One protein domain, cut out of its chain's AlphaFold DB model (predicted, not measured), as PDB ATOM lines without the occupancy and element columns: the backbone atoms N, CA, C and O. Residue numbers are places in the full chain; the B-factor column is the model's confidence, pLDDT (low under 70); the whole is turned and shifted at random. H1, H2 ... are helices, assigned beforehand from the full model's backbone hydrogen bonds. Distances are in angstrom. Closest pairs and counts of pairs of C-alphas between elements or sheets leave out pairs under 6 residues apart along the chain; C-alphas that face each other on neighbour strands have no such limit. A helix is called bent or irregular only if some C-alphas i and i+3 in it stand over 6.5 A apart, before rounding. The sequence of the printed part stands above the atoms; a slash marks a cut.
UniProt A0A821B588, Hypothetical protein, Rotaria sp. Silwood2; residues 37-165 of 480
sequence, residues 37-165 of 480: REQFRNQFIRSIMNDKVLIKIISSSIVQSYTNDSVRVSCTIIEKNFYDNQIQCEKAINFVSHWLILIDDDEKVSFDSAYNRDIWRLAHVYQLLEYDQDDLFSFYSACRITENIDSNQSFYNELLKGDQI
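Overview. This is residues 37 to 165 of the 480 residues of the protein "Hypothetical protein" of Rotaria sp. Silwood2 (UniProt A0A821B588). Helices crossed over one another make this domain: the long, kinked helix H3 packs with its first residues, 60 to 67, beside H6, and H4 crosses H3 at a steep angle and reaches H6 with its last residues. H1 crosses H6 at one end of the domain, H7 packs on H4 at the other, and the short H2, H5 and H8 lie at the margins. The printed part has 129 residues with eight named helices, H1 to H8 in order along the chain, and no named strand; the class is all helix. It is compact, with a radius of gyration of the C-alphas of 15.7 A and spans of 45, 31 and 25 A.

Along the chain. H3, residues 60 to 79, is the longest helix by residues, 27.0 A from C-alpha 60 at (114.912, 101.394, 130.913) to C-alpha 79. It has a kink of 31 degrees near residue 73 and is only just irregular, with C-alphas 74 and 77 6.8 A apart. H4 is residues 86 to 101, 22.7 A; H6 is residues 117 to 131, 20.6 A; H7 is residues 133 to 149, 24.6 A. H1, residues 37 to 49, measures 18.5 A and begins at C-alpha 37, (130.518, 85.479, 127.590). H5, residues 105 to 112, 10.9 A, is irregular, with C-alphas 106 and 109 7.1 A apart. H2, residues 54 to 57, measures 5.2 A, and H8, residues 156 to 159, 5.1 A, ends at C-alpha 159, (129.561, 111.416, 120.257).

Arrangement. H3 touches H6 with residues 60 to 67 alone, at a shallow tilt of 14 degrees, the same way; their closest C-alphas, of Val 63 and Leu 122, are 5.7 A apart. With residues 64 to 72 alone it touches H4, at a steep tilt of 55 degrees, opposite ways, closest at C-alphas 68 and 97, 5.4 A. H3 and H7 touch about perpendicular, at 79 degrees, with C-alphas 75 and 137 closest at 6.3 A. H4 touches H7 at a steep tilt of 45 degrees, closest at C-alphas 92 and 143, 5.7 A, and touches H6 with residues 100 to 101 alone, closest at C-alphas 100 and 125, 6.0 A. H1 touches H6 at a steep tilt of 46 degrees, opposite ways, closest at C-alphas 41 and 123, 5.5 A. H1 and H2 only just touch, only at the corner, with 3 pairs of C-alphas within 8 A, the closest those of Met 49 and Ile 55, 6.3 A. H5 is close to but not clearly touching H6, at C-alphas 111 and 117, 6.6 A; H8 stands likewise to H4, at C-alphas 95 and 156, 7.1 A. Every O i to N i+4 pair is within hydrogen-bond range in H1, H4, H6 and H7, but 14 of 16 in H3 and 2 of 4 in H5; H2 and H8 are too short for such a pair.

Size, cuts and confidence. The two C-alphas farthest apart, of Lys 52 and Ile 149, are 47.5 A apart. The printed part has no cut, and no link is long. The mean pLDDT of the printed part is 82.5; residues 148 to 157 and 161 to 164 are under 70.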
ATOM      1  N   ARG A  37     131.141  84.170 127.310       79.62
ATOM      2  CA  ARG A  37     130.518  85.479 127.590       79.62
ATOM      3  C   ARG A  37     129.011  85.516 127.275       79.62
ATOM      4  O   ARG A  37     128.205  86.012 128.057       79.62
ATOM      5  N   GLU A  38     128.627  84.918 126.151       79.06
ATOM      6  CA  GLU A  38     127.235  84.801 125.716       79.06
ATOM      7  C   GLU A  38     126.418  83.806 126.563       79.06
ATOM      8  O   GLU A  38     125.250  84.060 126.868       79.06
ATOM      9  N   GLN A  39     127.018  82.689 126.987       83.19
ATOM     10  CA  GLN A  39     126.371  81.733 127.891       83.19
ATOM     11  C   GLN A  39     126.077  82.362 129.251       83.19
ATOM     12  O   GLN A  39     124.965  82.192 129.749       83.19
ATOM     13  N   PHE A  40     127.014  83.135 129.805       84.75
ATOM     14  CA  PHE A  40     126.804  83.876 131.050       84.75
ATOM     15  C   PHE A  40     125.618  84.845 130.936       84.75
ATOM     16  O   PHE A  40     124.678  84.777 131.731       84.75
ATOM     17  N   ARG A  41     125.595  85.683 129.888       87.44
ATOM     18  CA  ARG A  41     124.478  86.608 129.628       87.44
ATOM     19  C   ARG A  41     123.146  85.874 129.527       87.44
ATOM     20  O   ARG A  41     122.168  86.268 130.158       87.44
ATOM     21  N   ASN A  42     123.101  84.783 128.767       86.19
ATOM     22  CA  ASN A  42     121.880  84.005 128.576       86.19
ATOM     23  C   ASN A  42     121.412  83.308 129.863       86.19
ATOM     24  O   ASN A  42     120.206  83.216 130.099       86.19
ATOM     25  N   GLN A  43     122.330  82.833 130.709       87.62
ATOM     26  CA  GLN A  43     122.005  82.280 132.027       87.62
ATOM     27  C   GLN A  43     121.419  83.351 132.950       87.62
ATOM     28  O   GLN A  43     120.378  83.118 133.566       87.62
ATOM     29  N   PHE A  44     122.019  84.542 132.980       87.75
ATOM     30  CA  PHE A  44     121.520  85.667 133.767       87.75
ATOM     31  C   PHE A  44     120.122  86.109 133.313       87.75
ATOM     32  O   PHE A  44     119.213  86.233 134.136       87.75
ATOM     33  N   ILE A  45     119.906  86.235 131.996       89.25
ATOM     34  CA  ILE A  45     118.582  86.522 131.423       89.25
ATOM     35  C   ILE A  45     117.571  85.463 131.870       89.25
ATOM     36  O   ILE A  45     116.500  85.816 132.357       89.25
ATOM     37  N   ARG A  46     117.892  84.167 131.744       88.06
ATOM     38  CA  ARG A  46     116.991  83.079 132.166       88.06
ATOM     39  C   ARG A  46     116.672  83.139 133.657       88.06
ATOM     40  O   ARG A  46     115.519  82.933 134.021       88.06
ATOM     41  N   SER A  47     117.660  83.446 134.495       87.44
ATOM     42  CA  SER A  47     117.474  83.591 135.939       87.44
ATOM     43  C   SER A  47     116.464  84.692 136.265       87.44
ATOM     44  O   SER A  47     115.493  84.444 136.977       87.44
ATOM     45  N   ILE A  48     116.618  85.880 135.668       87.25
ATOM     46  CA  ILE A  48     115.673  86.994 135.853       87.25
ATOM     47  C   ILE A  48     114.297  86.654 135.275       87.25
ATOM     48  O   ILE A  48     113.275  86.959 135.886       87.25
ATOM     49  N   MET A  49     114.251  85.991 134.118       85.81
ATOM     50  CA  MET A  49     112.996  85.615 133.463       85.81
ATOM     51  C   MET A  49     112.172  84.583 134.256       85.81
ATOM     52  O   MET A  49     110.981  84.409 133.990       85.81
ATOM     53  N   ASN A  50     112.766  83.909 135.241       87.00
ATOM     54  CA  ASN A  50     112.035  83.027 136.149       87.00
ATOM     55  C   ASN A  50     111.311  83.798 137.270       87.00
ATOM     56  O   ASN A  50     110.410  83.244 137.906       87.00
ATOM     57  N   ASP A  51     111.638  85.076 137.479       86.56
ATOM     58  CA  ASP A  51     111.017  85.939 138.481       86.56
ATOM     59  C   ASP A  51     109.990  86.896 137.846       86.56
ATOM     60  O   ASP A  51     110.301  87.905 137.207       86.56
ATOM     61  N   LYS A  52     108.706  86.594 138.075       82.31
ATOM     62  CA  LYS A  52     107.565  87.368 137.556       82.31
ATOM     63  C   LYS A  52     107.467  88.790 138.115       82.31
ATOM     64  O   LYS A  52     106.752  89.606 137.528       82.31
ATOM     65  N   VAL A  53     108.094  89.075 139.254       84.06
ATOM     66  CA  VAL A  53     108.118  90.403 139.873       84.06
ATOM     67  C   VAL A  53     109.232  91.230 139.242       84.06
ATOM     68  O   VAL A  53     108.959  92.336 138.777       84.06
ATOM     69  N   LEU A  54     110.442  90.673 139.123       81.94
ATOM     70  CA  LEU A  54     111.574  91.365 138.497       81.94
ATOM     71  C   LEU A  54     111.291  91.741 137.039       81.94
ATOM     72  O   LEU A  54     111.546  92.882 136.658       81.94
ATOM     73  N   ILE A  55     110.668  90.855 136.252       84.88
ATOM     74  CA  ILE A  55     110.292  91.163 134.859       84.88
ATOM     75  C   ILE A  55     109.392  92.403 134.758       84.88
ATOM     76  O   ILE A  55     109.484  93.154 133.791       84.88
ATOM     77  N   LYS A  56     108.492  92.605 135.729       83.25
ATOM     78  CA  LYS A  56     107.538  93.724 135.717       83.25
ATOM     79  C   LYS A  56     108.159  95.043 136.156       83.25
ATOM     80  O   LYS A  56     107.615  96.094 135.834       83.25
ATOM     81  N   ILE A  57     109.227  94.972 136.942       86.19
ATOM     82  CA  ILE A  57     109.870  96.136 137.545       86.19
ATOM     83  C   ILE A  57     110.993  96.640 136.640       86.19
ATOM     84  O   ILE A  57     111.096  97.848 136.444       86.19
ATOM     85  N   ILE A  58     111.800  95.740 136.067       89.62
ATOM     86  CA  ILE A  58     112.929  96.106 135.205       89.62
ATOM     87  C   ILE A  58     112.418  96.869 133.982       89.62
ATOM     88  O   ILE A  58     111.703  96.340 133.135       89.62
ATOM     89  N   SER A  59     112.840  98.124 133.910       90.06
ATOM     90  CA  SER A  59     112.556  99.067 132.840       90.06
ATOM     91  C   SER A  59     113.832  99.816 132.471       90.06
ATOM     92  O   SER A  59     114.810  99.809 133.226       90.06
ATOM     93  N   SER A  60     113.808 100.532 131.351       88.50
ATOM     94  CA  SER A  60     114.912 101.394 130.913       88.50
ATOM     95  C   SER A  60     115.453 102.330 132.006       88.50
ATOM     96  O   SER A  60     116.666 102.503 132.112       88.50
ATOM     97  N   SER A  61     114.592 102.888 132.866       90.25
ATOM     98  CA  SER A  61     115.019 103.765 133.964       90.25
ATOM     99  C   SER A  61     115.791 103.017 135.050       90.25
ATOM    100  O   SER A  61     116.752 103.551 135.598       90.25
ATOM    101  N   ILE A  62     115.392 101.777 135.355       90.62
ATOM    102  CA  ILE A  62     116.097 100.936 136.331       90.62
ATOM    103  C   ILE A  62     117.437 100.490 135.768       90.62
ATOM    104  O   ILE A  62     118.434 100.557 136.480       90.62
ATOM    105  N   VAL A  63     117.472 100.097 134.492       91.81
ATOM    106  CA  VAL A  63     118.723  99.761 133.805       91.81
ATOM    107  C   VAL A  63     119.685 100.945 133.869       91.81
ATOM    108  O   VAL A  63     120.815 100.776 134.305       91.81
ATOM    109  N   GLN A  64     119.234 102.157 133.531       91.25
ATOM    110  CA  GLN A  64     120.079 103.351 133.603       91.25
ATOM    111  C   GLN A  64     120.573 103.639 135.027       91.25
ATOM    112  O   GLN A  64     121.755 103.925 135.213       91.25
ATOM    113  N   SER A  65     119.690 103.563 136.030       91.56
ATOM    114  CA  SER A  65     120.062 103.793 137.432       91.56
ATOM    115  C   SER A  65     121.109 102.785 137.899       91.56
ATOM    116  O   SER A  65     122.126 103.175 138.465       91.56
ATOM    117  N   TYR A  66     120.889 101.503 137.603       92.31
ATOM    118  CA  TYR A  66     121.819 100.430 137.927       92.31
ATOM    119  C   TYR A  66     123.182 100.647 137.268       92.31
ATOM    120  O   TYR A  66     124.211 100.534 137.933       92.31
ATOM    121  N   THR A  67     123.205 100.996 135.979       92.38
ATOM    122  CA  THR A  67     124.453 101.255 135.255       92.38
ATOM    123  C   THR A  67     125.203 102.443 135.856       92.38
ATOM    124  O   THR A  67     126.397 102.322 136.120       92.38
ATOM    125  N   ASN A  68     124.514 103.552 136.149       92.44
ATOM    126  CA  ASN A  68     125.118 104.730 136.781       92.44
ATOM    127  C   ASN A  68     125.768 104.386 138.127       92.44
ATOM    128  O   ASN A  68     126.915 104.764 138.379       92.44
ATOM    129  N   ASP A  69     125.050 103.663 138.987       91.25
ATOM    130  CA  ASP A  69     125.556 103.270 140.301       91.25
ATOM    131  C   ASP A  69     126.719 102.281 140.180       91.25
ATOM    132  O   ASP A  69     127.723 102.419 140.878       91.25
ATOM    133  N   SER A  70     126.638 101.342 139.237       90.69
ATOM    134  CA  SER A  70     127.699 100.362 138.987       90.69
ATOM    135  C   SER A  70     128.979 101.020 138.480       90.69
ATOM    136  O   SER A  70     130.063 100.696 138.967       90.69
ATOM    137  N   VAL A  71     128.875 101.981 137.555       90.69
ATOM    138  CA  VAL A  71     130.022 102.773 137.086       90.69
ATOM    139  C   VAL A  71     130.598 103.592 138.234       90.69
ATOM    140  O   VAL A  71     131.811 103.576 138.431       90.69
ATOM    141  N   ARG A  72     129.753 104.258 139.032       88.81
ATOM    142  CA  ARG A  72     130.204 105.033 140.197       88.81
ATOM    143  C   ARG A  72     131.017 104.163 141.152       88.81
ATOM    144  O   ARG A  72     132.133 104.535 141.503       88.81
ATOM    145  N   VAL A  73     130.487 103.007 141.550       87.75
ATOM    146  CA  VAL A  73     131.154 102.094 142.491       87.75
ATOM    147  C   VAL A  73     132.448 101.546 141.895       87.75
ATOM    148  O   VAL A  73     133.503 101.663 142.515       87.75
ATOM    149  N   SER A  74     132.389 101.016 140.673       84.50
ATOM    150  CA  SER A  74     133.536 100.361 140.034       84.50
ATOM    151  C   SER A  74     134.676 101.353 139.773       84.50
ATOM    152  O   SER A  74     135.835 101.071 140.072       84.50
ATOM    153  N   CYS A  75     134.361 102.555 139.286       84.94
ATOM    154  CA  CYS A  75     135.362 103.561 138.932       84.94
ATOM    155  C   CYS A  75     135.827 104.428 140.116       84.94
ATOM    156  O   CYS A  75     136.762 105.212 139.956       84.94
ATOM    157  N   THR A  76     135.264 104.267 141.322       82.38
ATOM    158  CA  THR A  76     135.719 104.995 142.527       82.38
ATOM    159  C   THR A  76     137.208 104.758 142.819       82.38
ATOM    160  O   THR A  76     137.899 105.638 143.329       82.38
ATOM    161  N   ILE A  77     137.739 103.579 142.472       77.00
ATOM    162  CA  ILE A  77     139.165 103.255 142.644       77.00
ATOM    163  C   ILE A  77     140.046 104.198 141.813       77.00
ATOM    164  O   ILE A  77     141.103 104.629 142.271       77.00
ATOM    165  N   ILE A  78     139.589 104.541 140.611       74.75
ATOM    166  CA  ILE A  78     140.305 105.379 139.648       74.75
ATOM    167  C   ILE A  78     140.202 106.853 140.015       74.75
ATOM    168  O   ILE A  78     141.169 107.588 139.826       74.75
ATOM    169  N   GLU A  79     139.064 107.275 140.568       79.25
ATOM    170  CA  GLU A  79     138.833 108.662 140.990       79.25
ATOM    171  C   GLU A  79     139.883 109.178 141.971       79.25
ATOM    172  O   GLU A  79     140.231 110.350 141.922       79.25
ATOM    173  N   LYS A  80     140.488 108.300 142.781       75.56
ATOM    174  CA  LYS A  80     141.594 108.671 143.682       75.56
ATOM    175  C   LYS A  80     142.802 109.289 142.964       75.56
ATOM    176  O   LYS A  80     143.626 109.923 143.615       75.56
ATOM    177  N   ASN A  81     142.926 109.089 141.650       71.56
ATOM    178  CA  ASN A  81     144.008 109.633 140.828       71.56
ATOM    179  C   ASN A  81     143.680 111.003 140.207       71.56
ATOM    180  O   ASN A  81     144.542 111.586 139.551       71.56
ATOM    181  N   PHE A  82     142.457 111.508 140.374       73.38
ATOM    182  CA  PHE A  82     142.000 112.775 139.810       73.38
ATOM    183  C   PHE A  82     141.702 113.791 140.920       73.38
ATOM    184  O   PHE A  82     141.434 113.431 142.061       73.38
ATOM    185  N   TYR A  83     141.770 115.085 140.593       74.00
ATOM    186  CA  TYR A  83     141.350 116.131 141.527       74.00
ATOM    187  C   TYR A  83     139.837 116.064 141.758       74.00
ATOM    188  O   TYR A  83     139.077 115.846 140.810       74.00
ATOM    189  N   ASP A  84     139.407 116.317 142.997       72.06
ATOM    190  CA  ASP A  84     137.993 116.332 143.378       72.06
ATOM    191  C   ASP A  84     137.219 117.394 142.582       72.06
ATOM    192  O   ASP A  84     137.195 118.582 142.908       72.06
ATOM    193  N   ASN A  85     136.556 116.944 141.518       77.69
ATOM    194  CA  ASN A  85     135.636 117.735 140.716       77.69
ATOM    195  C   ASN A  85     134.363 116.925 140.475       77.69
ATOM    196  O   ASN A  85     134.275 116.129 139.536       77.69
ATOM    197  N   GLN A  86     133.377 117.142 141.345       79.62
ATOM    198  CA  GLN A  86     132.114 116.403 141.343       79.62
ATOM    199  C   GLN A  86     131.341 116.562 140.030       79.62
ATOM    200  O   GLN A  86     130.803 115.585 139.526       79.62
ATOM    201  N   ILE A  87     131.348 117.755 139.425       81.25
ATOM    202  CA  ILE A  87     130.610 118.023 138.180       81.25
ATOM    203  C   ILE A  87     131.192 117.214 137.018       81.25
ATOM    204  O   ILE A  87     130.449 116.650 136.218       81.25
ATOM    205  N   GLN A  88     132.517 117.174 136.906       78.56
ATOM    206  CA  GLN A  88     133.191 116.368 135.892       78.56
ATOM    207  C   GLN A  88     133.000 114.864 136.175       78.56
ATOM    208  O   GLN A  88     132.684 114.098 135.274       78.56
ATOM    209  N   CYS A  89     133.082 114.437 137.440       82.94
ATOM    210  CA  CYS A  89     132.864 113.039 137.825       82.94
ATOM    211  C   CYS A  89     131.451 112.558 137.450       82.94
ATOM    212  O   CYS A  89     131.289 111.542 136.779       82.94
ATOM    213  N   GLU A  90     130.415 113.329 137.787       84.94
ATOM    214  CA  GLU A  90     129.033 113.013 137.418       84.94
ATOM    215  C   GLU A  90     128.833 112.943 135.899       84.94
ATOM    216  O   GLU A  90     128.099 112.083 135.408       84.94
ATOM    217  N   LYS A  91     129.496 113.815 135.134       81.75
ATOM    218  CA  LYS A  91     129.434 113.808 133.666       81.75
ATOM    219  C   LYS A  91     130.117 112.585 133.070       81.75
ATOM    220  O   LYS A  91     129.494 111.920 132.241       81.75
ATOM    221  N   ALA A  92     131.316 112.241 133.530       86.19
ATOM    222  CA  ALA A  92     132.013 111.027 133.128       86.19
ATOM    223  C   ALA A  92     131.189 109.773 133.458       86.19
ATOM    224  O   ALA A  92     130.993 108.929 132.583       86.19
ATOM    225  N   ILE A  93     130.625 109.677 134.670       88.62
ATOM    226  CA  ILE A  93     129.736 108.571 135.062       88.62
ATOM    227  C   ILE A  93     128.542 108.489 134.116       88.62
ATOM    228  O   ILE A  93     128.261 107.416 133.578       88.62
ATOM    229  N   ASN A  94     127.853 109.606 133.875       87.69
ATOM    230  CA  ASN A  94     126.693 109.629 132.990       87.69
ATOM    231  C   ASN A  94     127.074 109.197 131.572       87.69
ATOM    232  O   ASN A  94     126.413 108.328 131.006       87.69
ATOM    233  N   PHE A  95     128.145 109.744 131.003       87.88
ATOM    234  CA  PHE A  95     128.586 109.415 129.650       87.88
ATOM    235  C   PHE A  95     128.990 107.940 129.511       87.88
ATOM    236  O   PHE A  95     128.507 107.250 128.613       87.88
ATOM    237  N   VAL A  96     129.810 107.424 130.430       89.69
ATOM    238  CA  VAL A  96     130.248 106.019 130.434       89.69
ATOM    239  C   VAL A  96     129.064 105.073 130.626       89.69
ATOM    240  O   VAL A  96     129.005 104.025 129.989       89.69
ATOM    241  N   SER A  97     128.078 105.461 131.432       90.69
ATOM    242  CA  SER A  97     126.867 104.664 131.632       90.69
ATOM    243  C   SER A  97     125.993 104.609 130.383       90.69
ATOM    244  O   SER A  97     125.498 103.541 130.032       90.69
ATOM    245  N   HIS A  98     125.843 105.727 129.663       89.19
ATOM    246  CA  HIS A  98     125.172 105.726 128.358       89.19
ATOM    247  C   HIS A  98     125.935 104.863 127.353       89.19
ATOM    248  O   HIS A  98     125.317 104.093 126.623       89.19
ATOM    249  N   TRP A  99     127.268 104.941 127.355       90.06
ATOM    250  CA  TRP A  99     128.112 104.100 126.518       90.06
ATOM    251  C   TRP A  99     127.927 102.605 126.816       90.06
ATOM    252  O   TRP A  99     127.744 101.842 125.880       90.06
ATOM    253  N   LEU A 100     127.892 102.165 128.078       90.31
ATOM    254  CA  LEU A 100     127.711 100.745 128.431       90.31
ATOM    255  C   LEU A 100     126.378 100.138 127.960       90.31
ATOM    256  O   LEU A 100     126.282  98.921 127.831       90.31
ATOM    257  N   ILE A 101     125.358 100.961 127.712       90.12
ATOM    258  CA  ILE A 101     124.030 100.510 127.262       90.12
ATOM    259  C   ILE A 101     123.942 100.435 125.723       90.12
ATOM    260  O   ILE A 101     123.000  99.845 125.182       90.12
ATOM    261  N   LEU A 102     124.910 101.017 125.006       89.38
ATOM    262  CA  LEU A 102     125.009 100.889 123.552       89.38
ATOM    263  C   LEU A 102     125.343  99.448 123.153       89.38
ATOM    264  O   LEU A 102     125.883  98.678 123.940       89.38
ATOM    265  N   ILE A 103     125.036  99.094 121.907       88.06
ATOM    266  CA  ILE A 103     125.119  97.716 121.415       88.06
ATOM    267  C   ILE A 103     126.029  97.696 120.191       88.06
ATOM    268  O   ILE A 103     125.878  98.534 119.301       88.06
ATOM    269  N   ASP A 104     126.989  96.773 120.167       85.94
ATOM    270  CA  ASP A 104     127.845  96.553 119.002       85.94
ATOM    271  C   ASP A 104     127.140  95.701 117.930       85.94
ATOM    272  O   ASP A 104     126.181  94.973 118.200       85.94
ATOM    273  N   ASP A 105     127.582  95.829 116.676       82.62
ATOM    274  CA  ASP A 105     126.904  95.228 115.517       82.62
ATOM    275  C   ASP A 105     126.828  93.695 115.579       82.62
ATOM    276  O   ASP A 105     125.864  93.099 115.097       82.62
ATOM    277  N   ASP A 106     127.817  93.055 116.202       82.44
ATOM    278  CA  ASP A 106     127.880  91.609 116.421       82.44
ATOM    279  C   ASP A 106     126.837  91.108 117.431       82.44
ATOM    280  O   ASP A 106     126.396  89.962 117.352       82.44
ATOM    281  N   GLU A 107     126.372  91.970 118.332       85.12
ATOM    282  CA  GLU A 107     125.360  91.633 119.338       85.12
ATOM    283  C   GLU A 107     123.947  92.081 118.949       85.12
ATOM    284  O   GLU A 107     122.960  91.650 119.556       85.12
ATOM    285  N   LYS A 108     123.826  92.900 117.901       86.62
ATOM    286  CA  LYS A 108     122.566  93.506 117.459       86.62
ATOM    287  C   LYS A 108     121.477  92.479 117.154       86.62
ATOM    288  O   LYS A 108     120.342  92.644 117.588       86.62
ATOM    289  N   VAL A 109     121.828  91.373 116.494       86.50
ATOM    290  CA  VAL A 109     120.884  90.282 116.187       86.50
ATOM    291  C   VAL A 109     120.346  89.627 117.468       86.50
ATOM    292  O   VAL A 109     119.149  89.346 117.569       86.50
ATOM    293  N   SER A 110     121.208  89.412 118.468       87.62
ATOM    294  CA  SER A 110     120.819  88.853 119.772       87.62
ATOM    295  C   SER A 110     119.907  89.809 120.543       87.62
ATOM    296  O   SER A 110     118.916  89.379 121.130       87.62
ATOM    297  N   PHE A 111     120.202  91.109 120.505       89.81
ATOM    298  CA  PHE A 111     119.374  92.124 121.146       89.81
ATOM    299  C   PHE A 111     118.005  92.292 120.476       89.81
ATOM    300  O   PHE A 111     116.978  92.316 121.157       89.81
ATOM    301  N   ASP A 112     117.968  92.389 119.146       88.12
ATOM    302  CA  ASP A 112     116.733  92.638 118.399       88.12
ATOM    303  C   ASP A 112     115.735  91.483 118.534       88.12
ATOM    304  O   ASP A 112     114.522  91.721 118.545       88.12
ATOM    305  N   SER A 113     116.247  90.257 118.699       88.38
ATOM    306  CA  SER A 113     115.470  89.033 118.927       88.38
ATOM    307  C   SER A 113     115.108  88.769 120.398       88.38
ATOM    308  O   SER A 113     114.380  87.816 120.685       88.38
ATOM    309  N   ALA A 114     115.565  89.602 121.340       87.19
ATOM    310  CA  ALA A 114     115.295  89.414 122.761       87.19
ATOM    311  C   ALA A 114     113.820  89.682 123.114       87.19
ATOM    312  O   ALA A 114     113.259  90.724 122.775       87.19
ATOM    313  N   TYR A 115     113.211  88.771 123.883       84.50
ATOM    314  CA  TYR A 115     111.825  88.907 124.359       84.50
ATOM    315  C   TYR A 115     111.620  90.138 125.258       84.50
ATOM    316  O   TYR A 115     110.603  90.820 125.163       84.50
ATOM    317  N   ASN A 116     112.598  90.436 126.119       88.38
ATOM    318  CA  ASN A 116     112.633  91.649 126.928       88.38
ATOM    319  C   ASN A 116     113.998  92.331 126.761       88.38
ATOM    320  O   ASN A 116     115.022  91.841 127.243       88.38
ATOM    321  N   ARG A 117     113.993  93.471 126.066       91.56
ATOM    322  CA  ARG A 117     115.197  94.242 125.731       91.56
ATOM    323  C   ARG A 117     115.838  94.925 126.939       91.56
ATOM    324  O   ARG A 117     117.055  95.084 126.948       91.56
ATOM    325  N   ASP A 118     115.060  95.294 127.953       92.50
ATOM    326  CA  ASP A 118     115.595  95.926 129.166       92.50
ATOM    327  C   ASP A 118     116.333  94.900 130.035       92.50
ATOM    328  O   ASP A 118     117.435  95.169 130.506       92.50
ATOM    329  N   ILE A 119     115.797  93.680 130.157       91.75
ATOM    330  CA  ILE A 119     116.497  92.566 130.820       91.75
ATOM    331  C   ILE A 119     117.761  92.188 130.046       91.75
ATOM    332  O   ILE A 119     118.805  91.953 130.654       91.75
ATOM    333  N   TRP A 120     117.695  92.162 128.711       93.38
ATOM    334  CA  TRP A 120     118.877  91.909 127.888       93.38
ATOM    335  C   TRP A 120     119.959  92.966 128.131       93.38
ATOM    336  O   TRP A 120     121.111  92.609 128.358       93.38
ATOM    337  N   ARG A 121     119.599  94.258 128.154       92.31
ATOM    338  CA  ARG A 121     120.538  95.360 128.437       92.31
ATOM    339  C   ARG A 121     121.134  95.267 129.831       92.31
ATOM    340  O   ARG A 121     122.333  95.462 129.977       92.31
ATOM    341  N   LEU A 122     120.325  94.939 130.835       93.25
ATOM    342  CA  LEU A 122     120.816  94.730 132.194       93.25
ATOM    343  C   LEU A 122     121.856  93.603 132.235       93.25
ATOM    344  O   LEU A 122     122.932  93.774 132.799       93.25
ATOM    345  N   ALA A 123     121.555  92.478 131.583       90.94
ATOM    346  CA  ALA A 123     122.466  91.342 131.480       90.94
ATOM    347  C   ALA A 123     123.749  91.689 130.714       90.94
ATOM    348  O   ALA A 123     124.828  91.248 131.098       90.94
ATOM    349  N   HIS A 124     123.635  92.487 129.652       91.19
ATOM    350  CA  HIS A 124     124.770  92.978 128.879       91.19
ATOM    351  C   HIS A 124     125.679  93.870 129.732       91.19
ATOM    352  O   HIS A 124     126.864  93.581 129.846       91.19
ATOM    353  N   VAL A 125     125.131  94.883 130.408       91.19
ATOM    354  CA  VAL A 125     125.901  95.748 131.320       91.19
ATOM    355  C   VAL A 125     126.595  94.921 132.402       91.19
ATOM    356  O   VAL A 125     127.783  95.110 132.647       91.19
ATOM    357  N   TYR A 126     125.883  93.966 133.005       89.38
ATOM    358  CA  TYR A 126     126.447  93.095 134.035       89.38
ATOM    359  C   TYR A 126     127.600  92.234 133.508       89.38
ATOM    360  O   TYR A 126     128.664  92.173 134.112       89.38
ATOM    361  N   GLN A 127     127.422  91.626 132.335       89.69
ATOM    362  CA  GLN A 127     128.464  90.854 131.664       89.69
ATOM    363  C   GLN A 127     129.720  91.704 131.399       89.69
ATOM    364  O   GLN A 127     130.833  91.219 131.576       89.69
ATOM    365  N   LEU A 128     129.571  92.964 130.987       87.06
ATOM    366  CA  LEU A 128     130.715  93.850 130.750       87.06
ATOM    367  C   LEU A 128     131.435  94.238 132.037       87.06
ATOM    368  O   LEU A 128     132.660  94.291 132.060       87.06
ATOM    369  N   LEU A 129     130.682  94.499 133.104       85.56
ATOM    370  CA  LEU A 129     131.245  94.785 134.421       85.56
ATOM    371  C   LEU A 129     131.978  93.580 135.013       85.56
ATOM    372  O   LEU A 129     132.887  93.774 135.808       85.56
ATOM    373  N   GLU A 130     131.608  92.361 134.637       84.62
ATOM    374  CA  GLU A 130     132.280  91.149 135.108       84.62
ATOM    375  C   GLU A 130     133.524  90.819 134.269       84.62
ATOM    376  O   GLU A 130     134.587  90.525 134.807       84.62
ATOM    377  N   TYR A 131     133.411  90.886 132.937       82.06
ATOM    378  CA  TYR A 131     134.434  90.358 132.026       82.06
ATOM    379  C   TYR A 131     135.324  91.415 131.357       82.06
ATOM    380  O   TYR A 131     136.336  91.036 130.768       82.06
ATOM    381  N   ASP A 132     134.965  92.702 131.413       78.19
ATOM    382  CA  ASP A 132     135.647  93.804 130.712       78.19
ATOM    383  C   ASP A 132     135.939  95.004 131.654       78.19
ATOM    384  O   ASP A 132     135.872  96.169 131.249       78.19
ATOM    385  N   GLN A 133     136.282  94.737 132.924       80.06
ATOM    386  CA  GLN A 133     136.576  95.776 133.932       80.06
ATOM    387  C   GLN A 133     137.729  96.698 133.529       80.06
ATOM    388  O   GLN A 133     137.591  97.916 133.613       80.06
ATOM    389  N   ASP A 134     138.833  96.141 133.030       76.75
ATOM    390  CA  ASP A 134     139.986  96.929 132.576       76.75
ATOM    391  C   ASP A 134     139.608  97.892 131.443       76.75
ATOM    392  O   ASP A 134     140.084  99.028 131.380       76.75
ATOM    393  N   ASP A 135     138.697  97.460 130.573       75.69
ATOM    394  CA  ASP A 135     138.168  98.235 129.456       75.69
ATOM    395  C   ASP A 135     137.280  99.388 129.950       75.69
ATOM    396  O   ASP A 135     137.358 100.502 129.423       75.69
ATOM    397  N   LEU A 136     136.458  99.144 130.975       83.38
ATOM    398  CA  LEU A 136     135.659 100.169 131.651       83.38
ATOM    399  C   LEU A 136     136.548 101.190 132.369       83.38
ATOM    400  O   LEU A 136     136.360 102.395 132.208       83.38
ATOM    401  N   PHE A 137     137.519 100.708 133.137       83.00
ATOM    402  CA  PHE A 137     138.462 101.518 133.901       83.00
ATOM    403  C   PHE A 137     139.306 102.407 133.012       83.00
ATOM    404  O   PHE A 137     139.449 103.607 133.273       83.00
ATOM    405  N   SER A 138     139.797 101.822 131.923       77.00
ATOM    406  CA  SER A 138     140.428 102.570 130.859       77.00
ATOM    407  C   SER A 138     139.430 103.612 130.390       77.00
ATOM    408  O   SER A 138     139.650 104.772 130.719       77.00
ATOM    409  N   PHE A 139     138.300 103.230 129.763       81.88
ATOM    410  CA  PHE A 139     137.309 104.146 129.157       81.88
ATOM    411  C   PHE A 139     136.922 105.340 130.041       81.88
ATOM    412  O   PHE A 139     136.910 106.484 129.576       81.88
ATOM    413  N   TYR A 140     136.677 105.086 131.321       85.81
ATOM    414  CA  TYR A 140     136.391 106.107 132.315       85.81
ATOM    415  C   TYR A 140     137.543 107.106 132.485       85.81
ATOM    416  O   TYR A 140     137.328 108.319 132.436       85.81
ATOM    417  N   SER A 141     138.779 106.618 132.592       80.06
ATOM    418  CA  SER A 141     139.981 107.452 132.678       80.06
ATOM    419  C   SER A 141     140.143 108.376 131.463       80.06
ATOM    420  O   SER A 141     140.464 109.549 131.656       80.06
ATOM    421  N   ALA A 142     139.871 107.930 130.223       78.31
ATOM    422  CA  ALA A 142     139.880 108.850 129.069       78.31
ATOM    423  C   ALA A 142     138.865 109.965 129.209       78.31
ATOM    424  O   ALA A 142     139.164 111.095 128.829       78.31
ATOM    425  N   CYS A 143     137.667 109.662 129.707       81.75
ATOM    426  CA  CYS A 143     136.637 110.679 129.865       81.75
ATOM    427  C   CYS A 143     137.144 111.770 130.813       81.75
ATOM    428  O   CYS A 143     137.194 112.935 130.429       81.75
ATOM    429  N   ARG A 144     137.682 111.371 131.970       81.38
ATOM    430  CA  ARG A 144     138.268 112.291 132.957       81.38
ATOM    431  C   ARG A 144     139.439 113.105 132.394       81.38
ATOM    432  O   ARG A 144     139.548 114.299 132.653       81.38
ATOM    433  N   ILE A 145     140.300 112.492 131.579       75.62
ATOM    434  CA  ILE A 145     141.413 113.192 130.911       75.62
ATOM    435  C   ILE A 145     140.895 114.184 129.864       75.62
ATOM    436  O   ILE A 145     141.388 115.305 129.788       75.62
ATOM    437  N   THR A 146     139.896 113.797 129.071       73.38
ATOM    438  CA  THR A 146     139.314 114.651 128.025       73.38
ATOM    439  C   THR A 146     138.648 115.881 128.634       73.38
ATOM    440  O   THR A 146     138.835 116.984 128.132       73.38
ATOM    441  N   GLU A 147     137.965 115.725 129.770       71.50
ATOM    442  CA  GLU A 147     137.363 116.834 130.525       71.50
ATOM    443  C   GLU A 147     138.386 117.858 131.034       71.50
ATOM    444  O   GLU A 147     138.032 119.020 131.242       71.50
ATOM    445  N   ASN A 148     139.644 117.447 131.223       67.25
ATOM    446  CA  ASN A 148     140.750 118.342 131.567       67.25
ATOM    447  C   ASN A 148     141.361 119.038 130.344       67.25
ATOM    448  O   ASN A 148     142.059 120.039 130.497       67.25
ATOM    449  N   ILE A 149     141.141 118.496 129.146       64.94
ATOM    450  CA  ILE A 149     141.679 119.018 127.886       64.94
ATOM    451  C   ILE A 149     140.692 119.995 127.227       64.94
ATOM    452  O   ILE A 149     141.131 121.012 126.694       64.94
ATOM    453  N   ASP A 150     139.383 119.729 127.297       64.56
ATOM    454  CA  ASP A 150     138.319 120.619 126.813       64.56
ATOM    455  C   ASP A 150     137.181 120.745 127.844       64.56
ATOM    456  O   ASP A 150     136.321 119.871 127.999       64.56
ATOM    457  N   SER A 151     137.158 121.878 128.547       62.59
ATOM    458  CA  SER A 151     136.159 122.177 129.574       62.59
ATOM    459  C   SER A 151     134.782 122.556 129.017       62.59
ATOM    460  O   SER A 151     133.826 122.619 129.793       62.59
ATOM    461  N   ASN A 152     134.651 122.822 127.709       58.12
ATOM    462  CA  ASN A 152     133.390 123.278 127.108       58.12
ATOM    463  C   ASN A 152     132.413 122.136 126.793       58.12
ATOM    464  O   ASN A 152     131.224 122.402 126.622       58.12
ATOM    465  N   GLN A 153     132.869 120.875 126.810       60.41
ATOM    466  CA  GLN A 153     132.049 119.663 127.009       60.41
ATOM    467  C   GLN A 153     130.851 119.453 126.053       60.41
ATOM    468  O   GLN A 153     130.035 118.556 126.276       60.41
ATOM    469  N   SER A 154     130.738 120.212 124.959       61.47
ATOM    470  CA  SER A 154     129.668 120.059 123.961       61.47
ATOM    471  C   SER A 154     129.789 118.754 123.168       61.47
ATOM    472  O   SER A 154     128.800 118.256 122.632       61.47
ATOM    473  N   PHE A 155     130.986 118.172 123.151       64.81
ATOM    474  CA  PHE A 155     131.342 117.023 122.334       64.81
ATOM    475  C   PHE A 155     130.751 115.681 122.804       64.81
ATOM    476  O   PHE A 155     130.423 114.845 121.967       64.81
ATOM    477  N   TYR A 156     130.537 115.453 124.108       68.69
ATOM    478  CA  TYR A 156     129.954 114.180 124.580       68.69
ATOM    479  C   TYR A 156     128.558 113.925 124.005       68.69
ATOM    480  O   TYR A 156     128.211 112.798 123.654       68.69
ATOM    481  N   ASN A 157     127.778 114.994 123.846       67.38
ATOM    482  CA  ASN A 157     126.463 114.926 123.225       67.38
ATOM    483  C   ASN A 157     126.548 114.711 121.710       67.38
ATOM    484  O   ASN A 157     125.584 114.242 121.121       67.38
ATOM    485  N   GLU A 158     127.657 115.069 121.063       71.44
ATOM    486  CA  GLU A 158     127.887 114.811 119.637       71.44
ATOM    487  C   GLU A 158     128.329 113.370 119.398       71.44
ATOM    488  O   GLU A 158     127.841 112.732 118.469       71.44
ATOM    489  N   LEU A 159     129.154 112.819 120.292       75.69
ATOM    490  CA  LEU A 159     129.561 111.416 120.257       75.69
ATOM    491  C   LEU A 159     128.394 110.433 120.326       75.69
ATOM    492  O   LEU A 159     128.502 109.334 119.788       75.69
ATOM    493  N   LEU A 160     127.313 110.821 121.004       73.06
ATOM    494  CA  LEU A 160     126.122 110.002 121.226       73.06
ATOM    495  C   LEU A 160     124.980 110.289 120.228       73.06
ATOM    496  O   LEU A 160     123.902 109.713 120.368       73.06
ATOM    497  N   LYS A 161     125.181 111.149 119.215       68.19
ATOM    498  CA  LYS A 161     124.158 111.489 118.203       68.19
ATOM    499  C   LYS A 161     124.286 110.669 116.915       68.19
ATOM    500  O   LYS A 161     125.294 110.751 116.221       68.19
ATOM    501  N   GLY A 162     123.218 109.959 116.544       61.69
ATOM    502  CA  GLY A 162     123.081 109.257 115.260       61.69
ATOM    503  C   GLY A 162     122.336 107.924 115.381       61.69
ATOM    504  O   GLY A 162     122.359 107.291 116.431       61.69
ATOM    505  N   ASP A 163     121.701 107.480 114.294       51.72
ATOM    506  CA  ASP A 163     120.803 106.308 114.290       51.72
ATOM    507  C   ASP A 163     121.530 104.941 114.295       51.72
ATOM    508  O   ASP A 163     120.896 103.891 114.401       51.72
ATOM    509  N   GLN A 164     122.865 104.928 114.188       65.56
ATOM    510  CA  GLN A 164     123.703 103.715 114.159       65.56
ATOM    511  C   GLN A 164     124.936 103.844 115.065       65.56
ATOM    512  O   GLN A 164     126.070 103.609 114.651       65.56
ATOM    513  N   ILE A 165     124.721 104.273 116.307       81.25
ATOM    514  CA  ILE A 165     125.786 104.386 117.302       81.25
ATOM    515  C   ILE A 165     125.977 103.069 118.057       81.25
ATOM    516  O   ILE A 165     125.033 102.511 118.614       81.25
TER     517      ILE A 165